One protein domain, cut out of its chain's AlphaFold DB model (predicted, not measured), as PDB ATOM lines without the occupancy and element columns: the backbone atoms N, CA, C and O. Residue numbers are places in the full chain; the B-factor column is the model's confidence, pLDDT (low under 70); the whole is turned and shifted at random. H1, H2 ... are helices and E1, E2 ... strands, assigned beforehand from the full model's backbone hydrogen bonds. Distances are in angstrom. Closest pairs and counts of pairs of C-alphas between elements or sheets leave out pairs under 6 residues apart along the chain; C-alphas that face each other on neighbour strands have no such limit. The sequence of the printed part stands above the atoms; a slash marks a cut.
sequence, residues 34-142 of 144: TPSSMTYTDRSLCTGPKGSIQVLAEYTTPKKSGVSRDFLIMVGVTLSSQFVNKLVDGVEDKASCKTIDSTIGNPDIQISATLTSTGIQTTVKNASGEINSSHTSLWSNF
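This is residues 34 to 142 of the 144 residues of an uncharacterized protein of Spongiibacter sp (UniProt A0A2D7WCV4). A twisted, curled sheet of six strands has one long helix, H1, packed over one face, mostly over E1 and E2, while E6 at one edge is left uncovered. The link of residues 100 to 108 crosses the other face on its way from E3 to E4. The printed part has 109 residues, with six named strands and one named helix in the order E1, E2, H1, E3, E4, E5, E6; the mixed sheet runs E3, E1, E2, E4, E5, E6, with E2 and E4 parallel and the other neighbours antiparallel. It is two layers, of mixed class, helices and strands, and compact, with a radius of gyration of the C-alphas of 14.4 A and spans of 44 by 29 by 26 A.

E1, residues 37 to 48, and E2, residues 51 to 62, form a hairpin, antiparallel at 167 degrees, with N 42 and O 57 2.9 A apart. H1, residues 69 to 90, is on the sheet; its closest C-alphas to E2 are those of Gly 76 and Tyr 59, 5.9 A apart, and to E1 those of Ile 73 and Tyr 40, 6.4 A apart. Every O i to N i+4 pair in H1 is within hydrogen-bond range. E3, residues 96 to 99, is an edge strand, antiparallel to E1 at 149 degrees, with N 45 and O 98 2.8 A apart. E2, H1 and E3 make a split strand-helix-strand unit, two strands running the same way with E1 between them, and its crossover is right-handed. E4, residues 109 to 115, is parallel to E2 at 17 degrees, with N 58 and O 111 2.8 A apart. E4, E5, residues 119 to 126, and E6, residues 131 to 138, form a meander, each strand the antiparallel neighbour of the one before. N 112 and O 123 are 2.8 A apart, and so are N 122 and O 135. E6 is the other edge strand, apart from E1, E2 and E3.

E1 begins at C-alpha 37, (93.432, 143.778, 59.305), and is 35.0 A long; E2 is 36.3 A. H1 is 31.2 A long and starts at C-alpha 69, (98.098, 147.858, 67.339). E3 is 10.5 A, E4 19.6 A, E5 23.8 A and E6 20.8 A, ending at C-alpha 138, (109.228, 153.978, 53.403).

The C-alphas farthest apart, those of Pro 49 and Lys 64, are 44.3 A from each other. The printed part has no cut and no long link. The mean pLDDT of the printed part is 88.6; residues 90 to 94 are under 70.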
ATOM      1  N   THR A  34      89.777 142.974  62.480       92.19
ATOM      2  CA  THR A  34      89.196 141.913  61.644       92.19
ATOM      3  C   THR A  34      90.157 140.715  61.553       92.19
ATOM      4  O   THR A  34      91.287 140.773  62.057       92.19
ATOM      5  N   PRO A  35      89.767 139.580  60.941       93.31
ATOM      6  CA  PRO A  35      90.700 138.481  60.679       93.31
ATOM      7  C   PRO A  35      91.882 138.872  59.779       93.31
ATOM      8  O   PRO A  35      92.954 138.282  59.902       93.31
ATOM      9  N   SER A  36      91.715 139.867  58.903       95.25
ATOM     10  CA  SER A  36      92.718 140.262  57.907       95.25
ATOM     11  C   SER A  36      93.467 141.550  58.253       95.25
ATOM     12  O   SER A  36      94.601 141.721  57.798       95.25
ATOM     13  N   SER A  37      92.893 142.437  59.066       96.38
ATOM     14  CA  SER A  37      93.432 143.778  59.305       96.38
ATOM     15  C   SER A  37      93.113 144.340  60.694       96.38
ATOM     16  O   SER A  37      92.314 143.795  61.458       96.38
ATOM     17  N   MET A  38      93.769 145.451  61.013       95.81
ATOM     18  CA  MET A  38      93.421 146.359  62.099       95.81
ATOM     19  C   MET A  38      93.233 147.750  61.502       95.81
ATOM     20  O   MET A  38      94.070 148.172  60.704       95.81
ATOM     21  N   THR A  39      92.169 148.446  61.886       96.25
ATOM     22  CA  THR A  39      91.843 149.783  61.382       96.25
ATOM     23  C   THR A  39      91.584 150.726  62.544       96.25
ATOM     24  O   THR A  39      90.677 150.488  63.334       96.25
ATOM     25  N   TYR A  40      92.386 151.781  62.647       94.44
ATOM     26  CA  TYR A  40      92.129 152.934  63.498       94.44
ATOM     27  C   TYR A  40      91.308 153.950  62.702       94.44
ATOM     28  O   TYR A  40      91.663 154.266  61.563       94.44
ATOM     29  N   THR A  41      90.220 154.444  63.286       93.50
ATOM     30  CA  THR A  41      89.359 155.440  62.644       93.50
ATOM     31  C   THR A  41      89.250 156.667  63.527       93.50
ATOM     32  O   THR A  41      88.879 156.564  64.693       93.50
ATOM     33  N   ASP A  42      89.522 157.822  62.938       92.25
ATOM     34  CA  ASP A  42      89.342 159.128  63.548       92.25
ATOM     35  C   ASP A  42      88.350 159.945  62.719       92.25
ATOM     36  O   ASP A  42      88.317 159.873  61.487       92.25
ATOM     37  N   ARG A  43      87.491 160.692  63.404       91.69
ATOM     38  CA  ARG A  43      86.441 161.499  62.786       91.69
ATOM     39  C   ARG A  43      86.435 162.845  63.464       91.69
ATOM     40  O   ARG A  43      86.274 162.918  64.678       91.69
ATOM     41  N   SER A  44      86.570 163.902  62.681       91.12
ATOM     42  CA  SER A  44      86.669 165.258  63.203       91.12
ATOM     43  C   SER A  44      85.741 166.209  62.460       91.12
ATOM     44  O   SER A  44      85.595 166.132  61.243       91.12
ATOM     45  N   LEU A  45      85.133 167.134  63.202       91.50
ATOM     46  CA  LEU A  45      84.427 168.291  62.665       91.50
ATOM     47  C   LEU A  45      85.268 169.533  62.944       91.50
ATOM     48  O   LEU A  45      85.454 169.910  64.103       91.50
ATOM     49  N   CYS A  46      85.753 170.161  61.882       89.25
ATOM     50  CA  CYS A  46      86.496 171.409  61.936       89.25
ATOM     51  C   CYS A  46      85.585 172.562  61.526       89.25
ATOM     52  O   CYS A  46      85.086 172.587  60.405       89.25
ATOM     53  N   THR A  47      85.364 173.518  62.421       88.69
ATOM     54  CA  THR A  47      84.541 174.705  62.171       88.69
ATOM     55  C   THR A  47      85.437 175.929  62.063       88.69
ATOM     56  O   THR A  47      86.220 176.196  62.969       88.69
ATOM     57  N   GLY A  48      85.299 176.678  60.970       85.38
ATOM     58  CA  GLY A  48      86.000 177.936  60.733       85.38
ATOM     59  C   GLY A  48      85.086 179.006  60.123       85.38
ATOM     60  O   GLY A  48      83.887 178.779  59.944       85.38
ATOM     61  N   PRO A  49      85.634 180.181  59.760       79.81
ATOM     62  CA  PRO A  49      84.852 181.314  59.247       79.81
ATOM     63  C   PRO A  49      84.080 181.007  57.955       79.81
ATOM     64  O   PRO A  49      83.050 181.616  57.684       79.81
ATOM     65  N   LYS A  50      84.582 180.056  57.158       80.12
ATOM     66  CA  LYS A  50      84.020 179.661  55.856       80.12
ATOM     67  C   LYS A  50      83.022 178.502  55.942       80.12
ATOM     68  O   LYS A  50      82.495 178.088  54.915       80.12
ATOM     69  N   GLY A  51      82.759 177.981  57.141       85.56
ATOM     70  CA  GLY A  51      81.853 176.858  57.369       85.56
ATOM     71  C   GLY A  51      82.492 175.729  58.173       85.56
ATOM     72  O   GLY A  51      83.551 175.892  58.779       85.56
ATOM     73  N   SER A  52      81.813 174.582  58.197       89.31
ATOM     74  CA  SER A  52      82.318 173.370  58.846       89.31
ATOM     75  C   SER A  52      82.739 172.333  57.811       89.31
ATOM     76  O   SER A  52      82.090 172.206  56.779       89.31
ATOM     77  N   ILE A  53      83.803 171.597  58.118       90.25
ATOM     78  CA  ILE A  53      84.371 170.525  57.300       90.25
ATOM     79  C   ILE A  53      84.419 169.260  58.154       90.25
ATOM     80  O   ILE A  53      84.957 169.271  59.266       90.25
ATOM     81  N   GLN A  54      83.869 168.168  57.634       92.88
ATOM     82  CA  GLN A  54      83.965 166.832  58.208       92.88
ATOM     83  C   GLN A  54      85.158 166.081  57.620       92.88
ATOM     84  O   GLN A  54      85.269 165.903  56.406       92.88
ATOM     85  N   VAL A  55      86.030 165.597  58.499       91.94
ATOM     86  CA  VAL A  55      87.204 164.800  58.148       91.94
ATOM     87  C   VAL A  55      87.015 163.388  58.683       91.94
ATOM     88  O   VAL A  55      86.796 163.197  59.878       91.94
ATOM     89  N   LEU A  56      87.120 162.398  57.800       94.12
ATOM     90  CA  LEU A  56      87.206 160.982  58.149       94.12
ATOM     91  C   LEU A  56      88.622 160.499  57.854       94.12
ATOM     92  O   LEU A  56      89.065 160.580  56.713       94.12
ATOM     93  N   ALA A  57      89.316 159.970  58.853       94.19
ATOM     94  CA  ALA A  57      90.644 159.407  58.689       94.19
ATOM     95  C   ALA A  57      90.655 157.927  59.083       94.19
ATOM     96  O   ALA A  57      90.269 157.556  60.189       94.19
ATOM     97  N   GLU A  58      91.091 157.071  58.165       95.50
ATOM     98  CA  GLU A  58      91.125 155.621  58.338       95.50
ATOM     99  C   GLU A  58      92.540 155.096  58.115       95.50
ATOM    100  O   GLU A  58      93.085 155.140  57.012       95.50
ATOM    101  N   TYR A  59      93.134 154.549  59.165       95.94
ATOM    102  CA  TYR A  59      94.490 154.022  59.160       95.94
ATOM    103  C   TYR A  59      94.407 152.515  59.321       95.94
ATOM    104  O   TYR A  59      93.966 152.018  60.352       95.94
ATOM    105  N   THR A  60      94.807 151.771  58.300       97.38
ATOM    106  CA  THR A  60      94.667 150.318  58.242       97.38
ATOM    107  C   THR A  60      96.029 149.651  58.166       97.38
ATOM    108  O   THR A  60      96.912 150.090  57.437       97.38
ATOM    109  N   THR A  61      96.200 148.537  58.869       97.38
ATOM    110  CA  THR A  61      97.336 147.638  58.660       97.38
ATOM    111  C   THR A  61      96.869 146.189  58.494       97.38
ATOM    112  O   THR A  61      96.009 145.729  59.253       97.38
ATOM    113  N   PRO A  62      97.394 145.432  57.512       96.75
ATOM    114  CA  PRO A  62      97.160 143.994  57.427       96.75
ATOM    115  C   PRO A  62      97.727 143.285  58.660       96.75
ATOM    116  O   PRO A  62      98.852 143.560  59.057       96.75
ATOM    117  N   LYS A  63      97.036 142.288  59.220       91.88
ATOM    118  CA  LYS A  63      97.551 141.545  60.391       91.88
ATOM    119  C   LYS A  63      98.897 140.854  60.151       91.88
ATOM    120  O   LYS A  63      99.660 140.645  61.086       91.88
ATOM    121  N   LYS A  64      99.196 140.501  58.898       93.06
ATOM    122  CA  LYS A  64     100.464 139.869  58.501       93.06
ATOM    123  C   LYS A  64     101.620 140.863  58.336       93.06
ATOM    124  O   LYS A  64     102.727 140.436  58.037       93.06
ATOM    125  N   SER A  65     101.378 142.165  58.489       91.69
ATOM    126  CA  SER A  65     102.387 143.197  58.243       91.69
ATOM    127  C   SER A  65     103.450 143.298  59.336       91.69
ATOM    128  O   SER A  65     104.443 143.974  59.119       91.69
ATOM    129  N   GLY A  66     103.249 142.688  60.508       90.75
ATOM    130  CA  GLY A  66     104.141 142.855  61.660       90.75
ATOM    131  C   GLY A  66     103.981 144.190  62.397       90.75
ATOM    132  O   GLY A  66     104.700 144.436  63.360       90.75
ATOM    133  N   VAL A  67     103.036 145.043  61.987       93.56
ATOM    134  CA  VAL A  67     102.707 146.287  62.691       93.56
ATOM    135  C   VAL A  67     101.837 145.981  63.909       93.56
ATOM    136  O   VAL A  67     100.797 145.329  63.790       93.56
ATOM    137  N   SER A  68     102.247 146.460  65.085       93.31
ATOM    138  CA  SER A  68     101.452 146.325  66.305       93.31
ATOM    139  C   SER A  68     100.268 147.295  66.313       93.31
ATOM    140  O   SER A  68     100.273 148.336  65.652       93.31
ATOM    141  N   ARG A  69      99.243 146.970  67.104       91.44
ATOM    142  CA  ARG A  69      98.098 147.858  67.339       91.44
ATOM    143  C   ARG A  69      98.535 149.215  67.893       91.44
ATOM    144  O   ARG A  69      98.047 150.239  67.432       91.44
ATOM    145  N   ASP A  70      99.454 149.220  68.852       90.62
ATOM    146  CA  ASP A  70      99.886 150.450  69.518       90.62
ATOM    147  C   ASP A  70     100.652 151.355  68.552       90.62
ATOM    148  O   ASP A  70     100.446 152.565  68.540       90.62
ATOM    149  N   PHE A  71     101.463 150.764  67.669       90.75
ATOM    150  CA  PHE A  71     102.130 151.509  66.605       90.75
ATOM    151  C   PHE A  71     101.125 152.097  65.608       90.75
ATOM    152  O   PHE A  71     101.253 153.257  65.225       90.75
ATOM    153  N   LEU A  72     100.091 151.333  65.227       93.69
ATOM    154  CA  LEU A  72      99.006 151.838  64.381       93.69
ATOM    155  C   LEU A  72      98.314 153.051  65.015       93.69
ATOM    156  O   LEU A  72      98.113 154.052  64.332       93.69
ATOM    157  N   ILE A  73      97.968 152.968  66.304       91.19
ATOM    158  CA  ILE A  73      97.329 154.072  67.035       91.19
ATOM    159  C   ILE A  73      98.267 155.279  67.086       91.19
ATOM    160  O   ILE A  73      97.852 156.382  66.749       91.19
ATOM    161  N   MET A  74      99.535 155.078  67.451       90.56
ATOM    162  CA  MET A  74     100.528 156.151  67.537       90.56
ATOM    163  C   MET A  74     100.675 156.896  66.204       90.56
ATOM    164  O   MET A  74     100.614 158.127  66.172       90.56
ATOM    165  N   VAL A  75     100.839 156.165  65.097       90.75
ATOM    166  CA  VAL A  75     100.956 156.763  63.761       90.75
ATOM    167  C   VAL A  75      99.646 157.432  63.348       90.75
ATOM    168  O   VAL A  75      99.676 158.555  62.853       90.75
ATOM    169  N   GLY A  76      98.504 156.783  63.584       91.19
ATOM    170  CA  GLY A  76      97.181 157.322  63.273       91.19
ATOM    171  C   GLY A  76      96.916 158.654  63.971       91.19
ATOM    172  O   GLY A  76      96.645 159.645  63.304       91.19
ATOM    173  N   VAL A  77      97.100 158.711  65.293       89.50
ATOM    174  CA  VAL A  77      96.944 159.937  66.095       89.50
ATOM    175  C   VAL A  77      97.902 161.032  65.623       89.50
ATOM    176  O   VAL A  77      97.495 162.184  65.466       89.50
ATOM    177  N   THR A  78      99.163 160.681  65.350       88.69
ATOM    178  CA  THR A  78     100.168 161.645  64.872       88.69
ATOM    179  C   THR A  78      99.762 162.247  63.528       88.69
ATOM    180  O   THR A  78      99.795 163.465  63.359       88.69
ATOM    181  N   LEU A  79      99.342 161.414  62.572       89.62
ATOM    182  CA  LEU A  79      98.932 161.866  61.245       89.62
ATOM    183  C   LEU A  79      97.623 162.656  61.282       89.62
ATOM    184  O   LEU A  79      97.537 163.687  60.617       89.62
ATOM    185  N   SER A  80      96.635 162.214  62.065       89.12
ATOM    186  CA  SER A  80      95.389 162.954  62.286       89.12
ATOM    187  C   SER A  80      95.683 164.344  62.840       89.12
ATOM    188  O   SER A  80      95.220 165.338  62.285       89.12
ATOM    189  N   SER A  81      96.519 164.436  63.881       84.94
ATOM    190  CA  SER A  81      96.892 165.717  64.485       84.94
ATOM    191  C   SER A  81      97.624 166.626  63.498       84.94
ATOM    192  O   SER A  81      97.271 167.795  63.373       84.94
ATOM    193  N   GLN A  82      98.590 166.102  62.737       86.19
ATOM    194  CA  GLN A  82      99.287 166.889  61.716       86.19
ATOM    195  C   GLN A  82      98.345 167.387  60.620       86.19
ATOM    196  O   GLN A  82      98.489 168.519  60.159       86.19
ATOM    197  N   PHE A  83      97.390 166.563  60.191       83.38
ATOM    198  CA  PHE A  83      96.429 166.955  59.170       83.38
ATOM    199  C   PHE A  83      95.467 168.026  59.680       83.38
ATOM    200  O   PHE A  83      95.268 169.037  59.012       83.38
ATOM    201  N   VAL A  84      94.921 167.832  60.882       80.69
ATOM    202  CA  VAL A  84      94.058 168.809  61.547       80.69
ATOM    203  C   VAL A  84      94.791 170.134  61.740       80.69
ATOM    204  O   VAL A  84      94.245 171.167  61.375       80.69
ATOM    205  N   ASN A  85      96.039 170.119  62.211       80.69
ATOM    206  CA  ASN A  85      96.830 171.342  62.366       80.69
ATOM    207  C   ASN A  85      97.040 172.042  61.020       80.69
ATOM    208  O   ASN A  85      96.776 173.229  60.913       80.69
ATOM    209  N   LYS A  86      97.397 171.309  59.957       81.19
ATOM    210  CA  LYS A  86      97.527 171.900  58.612       81.19
ATOM    211  C   LYS A  86      96.213 172.467  58.073       81.19
ATOM    212  O   LYS A  86      96.240 173.463  57.353       81.19
ATOM    213  N   LEU A  87      95.080 171.840  58.386       76.12
ATOM    214  CA  LEU A  87      93.766 172.378  58.044       76.12
ATOM    215  C   LEU A  87      93.469 173.657  58.829       76.12
ATOM    216  O   LEU A  87      93.017 174.625  58.232       76.12
ATOM    217  N   VAL A  88      93.729 173.674  60.136       72.88
ATOM    218  CA  VAL A  88      93.505 174.839  61.004       72.88
ATOM    219  C   VAL A  88      94.402 176.005  60.587       72.88
ATOM    220  O   VAL A  88      93.891 177.091  60.331       72.88
ATOM    221  N   ASP A  89      95.700 175.758  60.400       70.06
ATOM    222  CA  ASP A  89      96.679 176.750  59.941       70.06
ATOM    223  C   ASP A  89      96.314 177.306  58.552       70.06
ATOM    224  O   ASP A  89      96.542 178.477  58.252       70.06
ATOM    225  N   GLY A  90      95.719 176.474  57.690       64.25
ATOM    226  CA  GLY A  90      95.264 176.871  56.357       64.25
ATOM    227  C   GLY A  90      93.915 177.601  56.319       64.25
ATOM    228  O   GLY A  90      93.600 178.222  55.302       64.25
ATOM    229  N   VAL A  91      93.106 177.531  57.385       58.28
ATOM    230  CA  VAL A  91      91.712 178.031  57.430       58.28
ATOM    231  C   VAL A  91      91.567 179.309  58.286       58.28
ATOM    232  O   VAL A  91      90.452 179.762  58.532       58.28
ATOM    233  N   GLU A  92      92.684 179.981  58.593       54.91
ATOM    234  CA  GLU A  92      92.799 181.196  59.429       54.91
ATOM    235  C   GLU A  92      92.695 180.910  60.941       54.91
ATOM    236  O   GLU A  92      92.071 179.934  61.357       54.91
ATOM    237  N   ASP A  93      93.283 181.804  61.756       59.72
ATOM    238  CA  ASP A  93      93.545 181.754  63.218       59.72
ATOM    239  C   ASP A  93      92.350 181.423  64.155       59.72
ATOM    240  O   ASP A  93      92.430 181.587  65.374       59.72
ATOM    241  N   LYS A  94      91.197 181.003  63.624       64.19
ATOM    242  CA  LYS A  94      89.950 180.755  64.363       64.19
ATOM    243  C   LYS A  94      89.301 179.402  64.083       64.19
ATOM    244  O   LYS A  94      88.185 179.176  64.551       64.19
ATOM    245  N   ALA A  95      89.936 178.513  63.321       73.69
ATOM    246  CA  ALA A  95      89.387 177.178  63.119       73.69
ATOM    247  C   ALA A  95      89.505 176.333  64.402       73.69
ATOM    248  O   ALA A  95      90.570 176.231  65.006       73.69
ATOM    249  N   SER A  96      88.401 175.714  64.821       84.38
ATOM    250  CA  SER A  96      88.361 174.780  65.951       84.38
ATOM    251  C   SER A  96      87.936 173.402  65.467       84.38
ATOM    252  O   SER A  96      86.903 173.287  64.804       84.38
ATOM    253  N   CYS A  97      88.680 172.364  65.833       86.12
ATOM    254  CA  CYS A  97      88.345 170.985  65.493       86.12
ATOM    255  C   CYS A  97      87.981 170.189  66.744       86.12
ATOM    256  O   CYS A  97      88.606 170.336  67.794       86.12
ATOM    257  N   LYS A  98      86.966 169.332  66.621       87.88
ATOM    258  CA  LYS A  98      86.565 168.380  67.659       87.88
ATOM    259  C   LYS A  98      86.347 167.001  67.058       87.88
ATOM    260  O   LYS A  98      85.809 166.894  65.956       87.88
ATOM    261  N   THR A  99      86.708 165.965  67.804       87.69
ATOM    262  CA  THR A  99      86.364 164.587  67.453       87.69
ATOM    263  C   THR A  99      84.847 164.392  67.543       87.69
ATOM    264  O   THR A  99      84.193 164.957  68.424       87.69
ATOM    265  N   ILE A 100      84.284 163.625  66.614       88.12
ATOM    266  CA  ILE A 100      82.860 163.270  66.553       88.12
ATOM    267  C   ILE A 100      82.708 161.749  66.472       88.12
ATOM    268  O   ILE A 100      83.567 161.070  65.918       88.12
ATOM    269  N   ASP A 101      81.606 161.198  66.979       85.56
ATOM    270  CA  ASP A 101      81.415 159.739  66.997       85.56
ATOM    271  C   ASP A 101      81.178 159.164  65.589       85.56
ATOM    272  O   ASP A 101      81.680 158.093  65.232       85.56
ATOM    273  N   SER A 102      80.441 159.902  64.755       85.75
ATOM    274  CA  SER A 102      80.062 159.515  63.396       85.75
ATOM    275  C   SER A 102      80.029 160.720  62.454       85.75
ATOM    276  O   SER A 102      79.863 161.859  62.886       85.75
ATOM    277  N   THR A 103      80.197 160.467  61.155       87.12
ATOM    278  CA  THR A 103      80.008 161.480  60.109       87.12
ATOM    279  C   THR A 103      78.524 161.620  59.772       87.12
ATOM    280  O   THR A 103      77.788 160.634  59.724       87.12
ATOM    281  N   ILE A 104      78.081 162.844  59.494       85.44
ATOM    282  CA  ILE A 104      76.744 163.137  58.978       85.44
ATOM    283  C   ILE A 104      76.836 163.177  57.452       85.44
ATOM    284  O   ILE A 104      77.415 164.106  56.890       85.44
ATOM    285  N   GLY A 105      76.261 162.176  56.783       87.50
ATOM    286  CA  GLY A 105      76.378 162.033  55.331       87.50
ATOM    287  C   GLY A 105      77.798 161.661  54.894       87.50
ATOM    288  O   GLY A 105      78.486 160.906  55.586       87.50
ATOM    289  N   ASN A 106      78.225 162.180  53.739       90.12
ATOM    290  CA  ASN A 106      79.577 161.965  53.224       90.12
ATOM    291  C   ASN A 106      80.559 162.944  53.881       90.12
ATOM    292  O   ASN A 106      80.240 164.132  53.972       90.12
ATOM    293  N   PRO A 107      81.746 162.487  54.315       92.75
ATOM    294  CA  PRO A 107      82.780 163.393  54.794       92.75
ATOM    295  C   PRO A 107      83.266 164.296  53.655       92.75
ATOM    296  O   PRO A 107      83.391 163.855  52.512       92.75
ATOM    297  N   ASP A 108      83.586 165.545  53.979       92.00
ATOM    298  CA  ASP A 108      84.142 166.504  53.021       92.00
ATOM    299  C   ASP A 108      85.557 166.107  52.584       92.00
ATOM    300  O   ASP A 108      85.966 166.319  51.439       92.00
ATOM    301  N   ILE A 109      86.305 165.511  53.517       91.44
ATOM    302  CA  ILE A 109      87.658 165.009  53.314       91.44
ATOM    303  C   ILE A 109      87.753 163.600  53.890       91.44
ATOM    304  O   ILE A 109      87.470 163.378  55.069       91.44
ATOM    305  N   GLN A 110      88.226 162.656  53.078       94.31
ATOM    306  CA  GLN A 110      88.560 161.312  53.533       94.31
ATOM    307  C   GLN A 110      90.056 161.054  53.375       94.31
ATOM    308  O   GLN A 110      90.615 161.164  52.285       94.31
ATOM    309  N   ILE A 111      90.702 160.678  54.468       94.19
ATOM    310  CA  ILE A 111      92.098 160.265  54.511       94.19
ATOM    311  C   ILE A 111      92.107 158.762  54.721       94.19
ATOM    312  O   ILE A 111      91.467 158.246  55.632       94.19
ATOM    313  N   SER A 112      92.861 158.050  53.903       95.12
ATOM    314  CA  SER A 112      93.100 156.626  54.095       95.12
ATOM    315  C   SER A 112      94.593 156.376  54.106       95.12
ATOM    316  O   SER A 112      95.296 156.829  53.205       95.12
ATOM    317  N   ALA A 113      95.092 155.646  55.093       95.81
ATOM    318  CA  ALA A 113      96.482 155.231  55.135       95.81
ATOM    319  C   ALA A 113      96.597 153.721  55.321       95.81
ATOM    320  O   ALA A 113      95.959 153.149  56.199       95.81
ATOM    321  N   THR A 114      97.451 153.084  54.527       96.88
ATOM    322  CA  THR A 114      97.808 151.673  54.674       96.88
ATOM    323  C   THR A 114      99.226 151.575  55.211       96.88
ATOM    324  O   THR A 114     100.164 152.041  54.567       96.88
ATOM    325  N   LEU A 115      99.377 150.968  56.385       96.50
ATOM    326  CA  LEU A 115     100.652 150.782  57.068       96.50
ATOM    327  C   LEU A 115     101.123 149.335  56.915       96.50
ATOM    328  O   LEU A 115     100.360 148.390  57.144       96.50
ATOM    329  N   THR A 116     102.399 149.155  56.597       96.31
ATOM    330  CA  THR A 116     103.074 147.852  56.537       96.31
ATOM    331  C   THR A 116     104.356 147.877  57.375       96.31
ATOM    332  O   THR A 116     104.728 148.916  57.909       96.31
ATOM    333  N   SER A 117     105.081 146.760  57.474       93.69
ATOM    334  CA  SER A 117     106.443 146.748  58.040       93.69
ATOM    335  C   SER A 117     107.460 147.549  57.230       93.69
ATOM    336  O   SER A 117     108.557 147.787  57.724       93.69
ATOM    337  N   THR A 118     107.143 147.935  55.993       94.62
ATOM    338  CA  THR A 118     108.085 148.606  55.087       94.62
ATOM    339  C   THR A 118     107.817 150.099  54.951       94.62
ATOM    340  O   THR A 118     108.749 150.865  54.705       94.62
ATOM    341  N   GLY A 119     106.570 150.531  55.125       95.06
ATOM    342  CA  GLY A 119     106.221 151.934  55.009       95.06
ATOM    343  C   GLY A 119     104.744 152.219  55.213       95.06
ATOM    344  O   GLY A 119     103.979 151.413  55.751       95.06
ATOM    345  N   ILE A 120     104.356 153.389  54.728       95.62
ATOM    346  CA  ILE A 120     102.996 153.900  54.739       95.62
ATOM    347  C   ILE A 120     102.628 154.426  53.358       95.62
ATOM    348  O   ILE A 120     103.413 155.112  52.700       95.62
ATOM    349  N   GLN A 121     101.412 154.119  52.927       96.12
ATOM    350  CA  GLN A 121     100.789 154.753  51.776       96.12
ATOM    351  C   GLN A 121      99.559 155.516  52.241       96.12
ATOM    352  O   GLN A 121      98.639 154.910  52.781       96.12
ATOM    353  N   THR A 122      99.517 156.820  52.003       94.38
ATOM    354  CA  THR A 122      98.402 157.700  52.355       94.38
ATOM    355  C   THR A 122      97.695 158.170  51.091       94.38
ATOM    356  O   THR A 122      98.327 158.442  50.076       94.38
ATOM    357  N   THR A 123      96.375 158.264  51.139       95.06
ATOM    358  CA  THR A 123      95.524 158.781  50.070       95.06
ATOM    359  C   THR A 123      94.537 159.769  50.671       95.06
ATOM    360  O   THR A 123      93.976 159.502  51.730       95.06
ATOM    361  N   VAL A 124      94.322 160.894  49.997       92.81
ATOM    362  CA  VAL A 124      93.328 161.900  50.381       92.81
ATOM    363  C   VAL A 124      92.298 162.019  49.271       92.81
ATOM    364  O   VAL A 124      92.658 162.199  48.104       92.81
ATOM    365  N   LYS A 125      91.027 161.934  49.645       92.88
ATOM    366  CA  LYS A 125      89.870 162.073  48.765       92.88
ATOM    367  C   LYS A 125      88.992 163.239  49.205       92.88
ATOM    368  O   LYS A 125      88.940 163.563  50.392       92.88
ATOM    369  N   ASN A 126      88.321 163.859  48.244       90.19
ATOM    370  CA  ASN A 126      87.283 164.863  48.485       90.19
ATOM    371  C   ASN A 126      85.903 164.202  48.705       90.19
ATOM    372  O   ASN A 126      85.760 162.980  48.629       90.19
ATOM    373  N   ALA A 127      84.878 165.031  48.911       86.81
ATOM    374  CA  ALA A 127      83.490 164.607  49.091       86.81
ATOM    375  C   ALA A 127      82.901 163.792  47.917       86.81
ATOM    376  O   ALA A 127      81.981 163.000  48.132       86.81
ATOM    377  N   SER A 128      83.402 163.967  46.685       85.50
ATOM    378  CA  SER A 128      82.987 163.166  45.518       85.50
ATOM    379  C   SER A 128      83.681 161.798  45.459       85.50
ATOM    380  O   SER A 128      83.321 160.963  44.631       85.50
ATOM    381  N   GLY A 129      84.647 161.541  46.347       82.25
ATOM    382  CA  GLY A 129      85.443 160.316  46.381       82.25
ATOM    383  C   GLY A 129      86.617 160.311  45.400       82.25
ATOM    384  O   GLY A 129      87.327 159.303  45.306       82.25
ATOM    385  N   GLU A 130      86.852 161.416  44.691       86.25
ATOM    386  CA  GLU A 130      87.990 161.577  43.794       86.25
ATOM    387  C   GLU A 130      89.282 161.679  44.601       86.25
ATOM    388  O   GLU A 130      89.357 162.344  45.637       86.25
ATOM    389  N   ILE A 131      90.322 160.997  44.123       86.94
ATOM    390  CA  ILE A 131      91.638 161.041  44.752       86.94
ATOM    391  C   ILE A 131      92.282 162.385  44.419       86.94
ATOM    392  O   ILE A 131      92.711 162.609  43.291       86.94
ATOM    393  N   ASN A 132      92.405 163.243  45.427       85.25
ATOM    394  CA  ASN A 132      93.140 164.499  45.315       85.25
ATOM    395  C   ASN A 132      94.651 164.273  45.402       85.25
ATOM    396  O   ASN A 132      95.428 164.976  44.764       85.25
ATOM    397  N   SER A 133      95.088 163.316  46.226       88.25
ATOM    398  CA  SER A 133      96.510 163.012  46.380       88.25
ATOM    399  C   SER A 133      96.743 161.588  46.878       88.25
ATOM    400  O   SER A 133      95.921 161.025  47.602       88.25
ATOM    401  N   SER A 134      97.885 161.013  46.501       91.25
ATOM    402  CA  SER A 134      98.399 159.767  47.062       91.25
ATOM    403  C   SER A 134      99.902 159.896  47.267       91.25
ATOM    404  O   SER A 134     100.602 160.467  46.431       91.25
ATOM    405  N   HIS A 135     100.397 159.400  48.394       92.75
ATOM    406  CA  HIS A 135     101.798 159.486  48.766       92.75
ATOM    407  C   HIS A 135     102.247 158.187  49.428       92.75
ATOM    408  O   HIS A 135     101.576 157.682  50.324       92.75
ATOM    409  N   THR A 136     103.405 157.678  49.013       94.62
ATOM    410  CA  THR A 136     104.018 156.479  49.586       94.62
ATOM    411  C   THR A 136     105.373 156.847  50.165       94.62
ATOM    412  O   THR A 136     106.203 157.433  49.475       94.62
ATOM    413  N   SER A 137     105.600 156.469  51.418       94.19
ATOM    414  CA  SER A 137     106.859 156.679  52.124       94.19
ATOM    415  C   SER A 137     107.314 155.392  52.797       94.19
ATOM    416  O   SER A 137     106.519 154.687  53.415       94.19
ATOM    417  N   LEU A 138     108.606 155.090  52.687       94.69
ATOM    418  CA  LEU A 138     109.228 153.978  53.403       94.69
ATOM    419  C   LEU A 138     109.632 154.426  54.806       94.69
ATOM    420  O   LEU A 138     110.008 155.583  54.996       94.69
ATOM    421  N   TRP A 139     109.633 153.510  55.777       90.19
ATOM    422  CA  TRP A 139     110.091 153.838  57.134       90.19
ATOM    423  C   TRP A 139     111.556 154.275  57.168       90.19
ATOM    424  O   TRP A 139     111.918 155.126  57.969       90.19
ATOM    425  N   SER A 140     112.376 153.771  56.239       91.50
ATOM    426  CA  SER A 140     113.775 154.180  56.061       91.50
ATOM    427  C   SER A 140     113.957 155.661  55.718       91.50
ATOM    428  O   SER A 140     115.066 156.170  55.831       91.50
ATOM    429  N   ASN A 141     112.901 156.346  55.269       88.12
ATOM    430  CA  ASN A 141     112.956 157.763  54.912       88.12
ATOM    431  C   ASN A 141     112.785 158.682  56.131       88.12
ATOM    432  O   ASN A 141     112.991 159.887  56.011       88.12
ATOM    433  N   PHE A 142     112.397 158.134  57.285       78.06
ATOM    434  CA  PHE A 142     112.244 158.884  58.524       78.06
ATOM    435  C   PHE A 142     113.453 158.596  59.422       78.06
ATOM    436  O   PHE A 142     113.689 157.428  59.738       78.06
TER     437      PHE A 142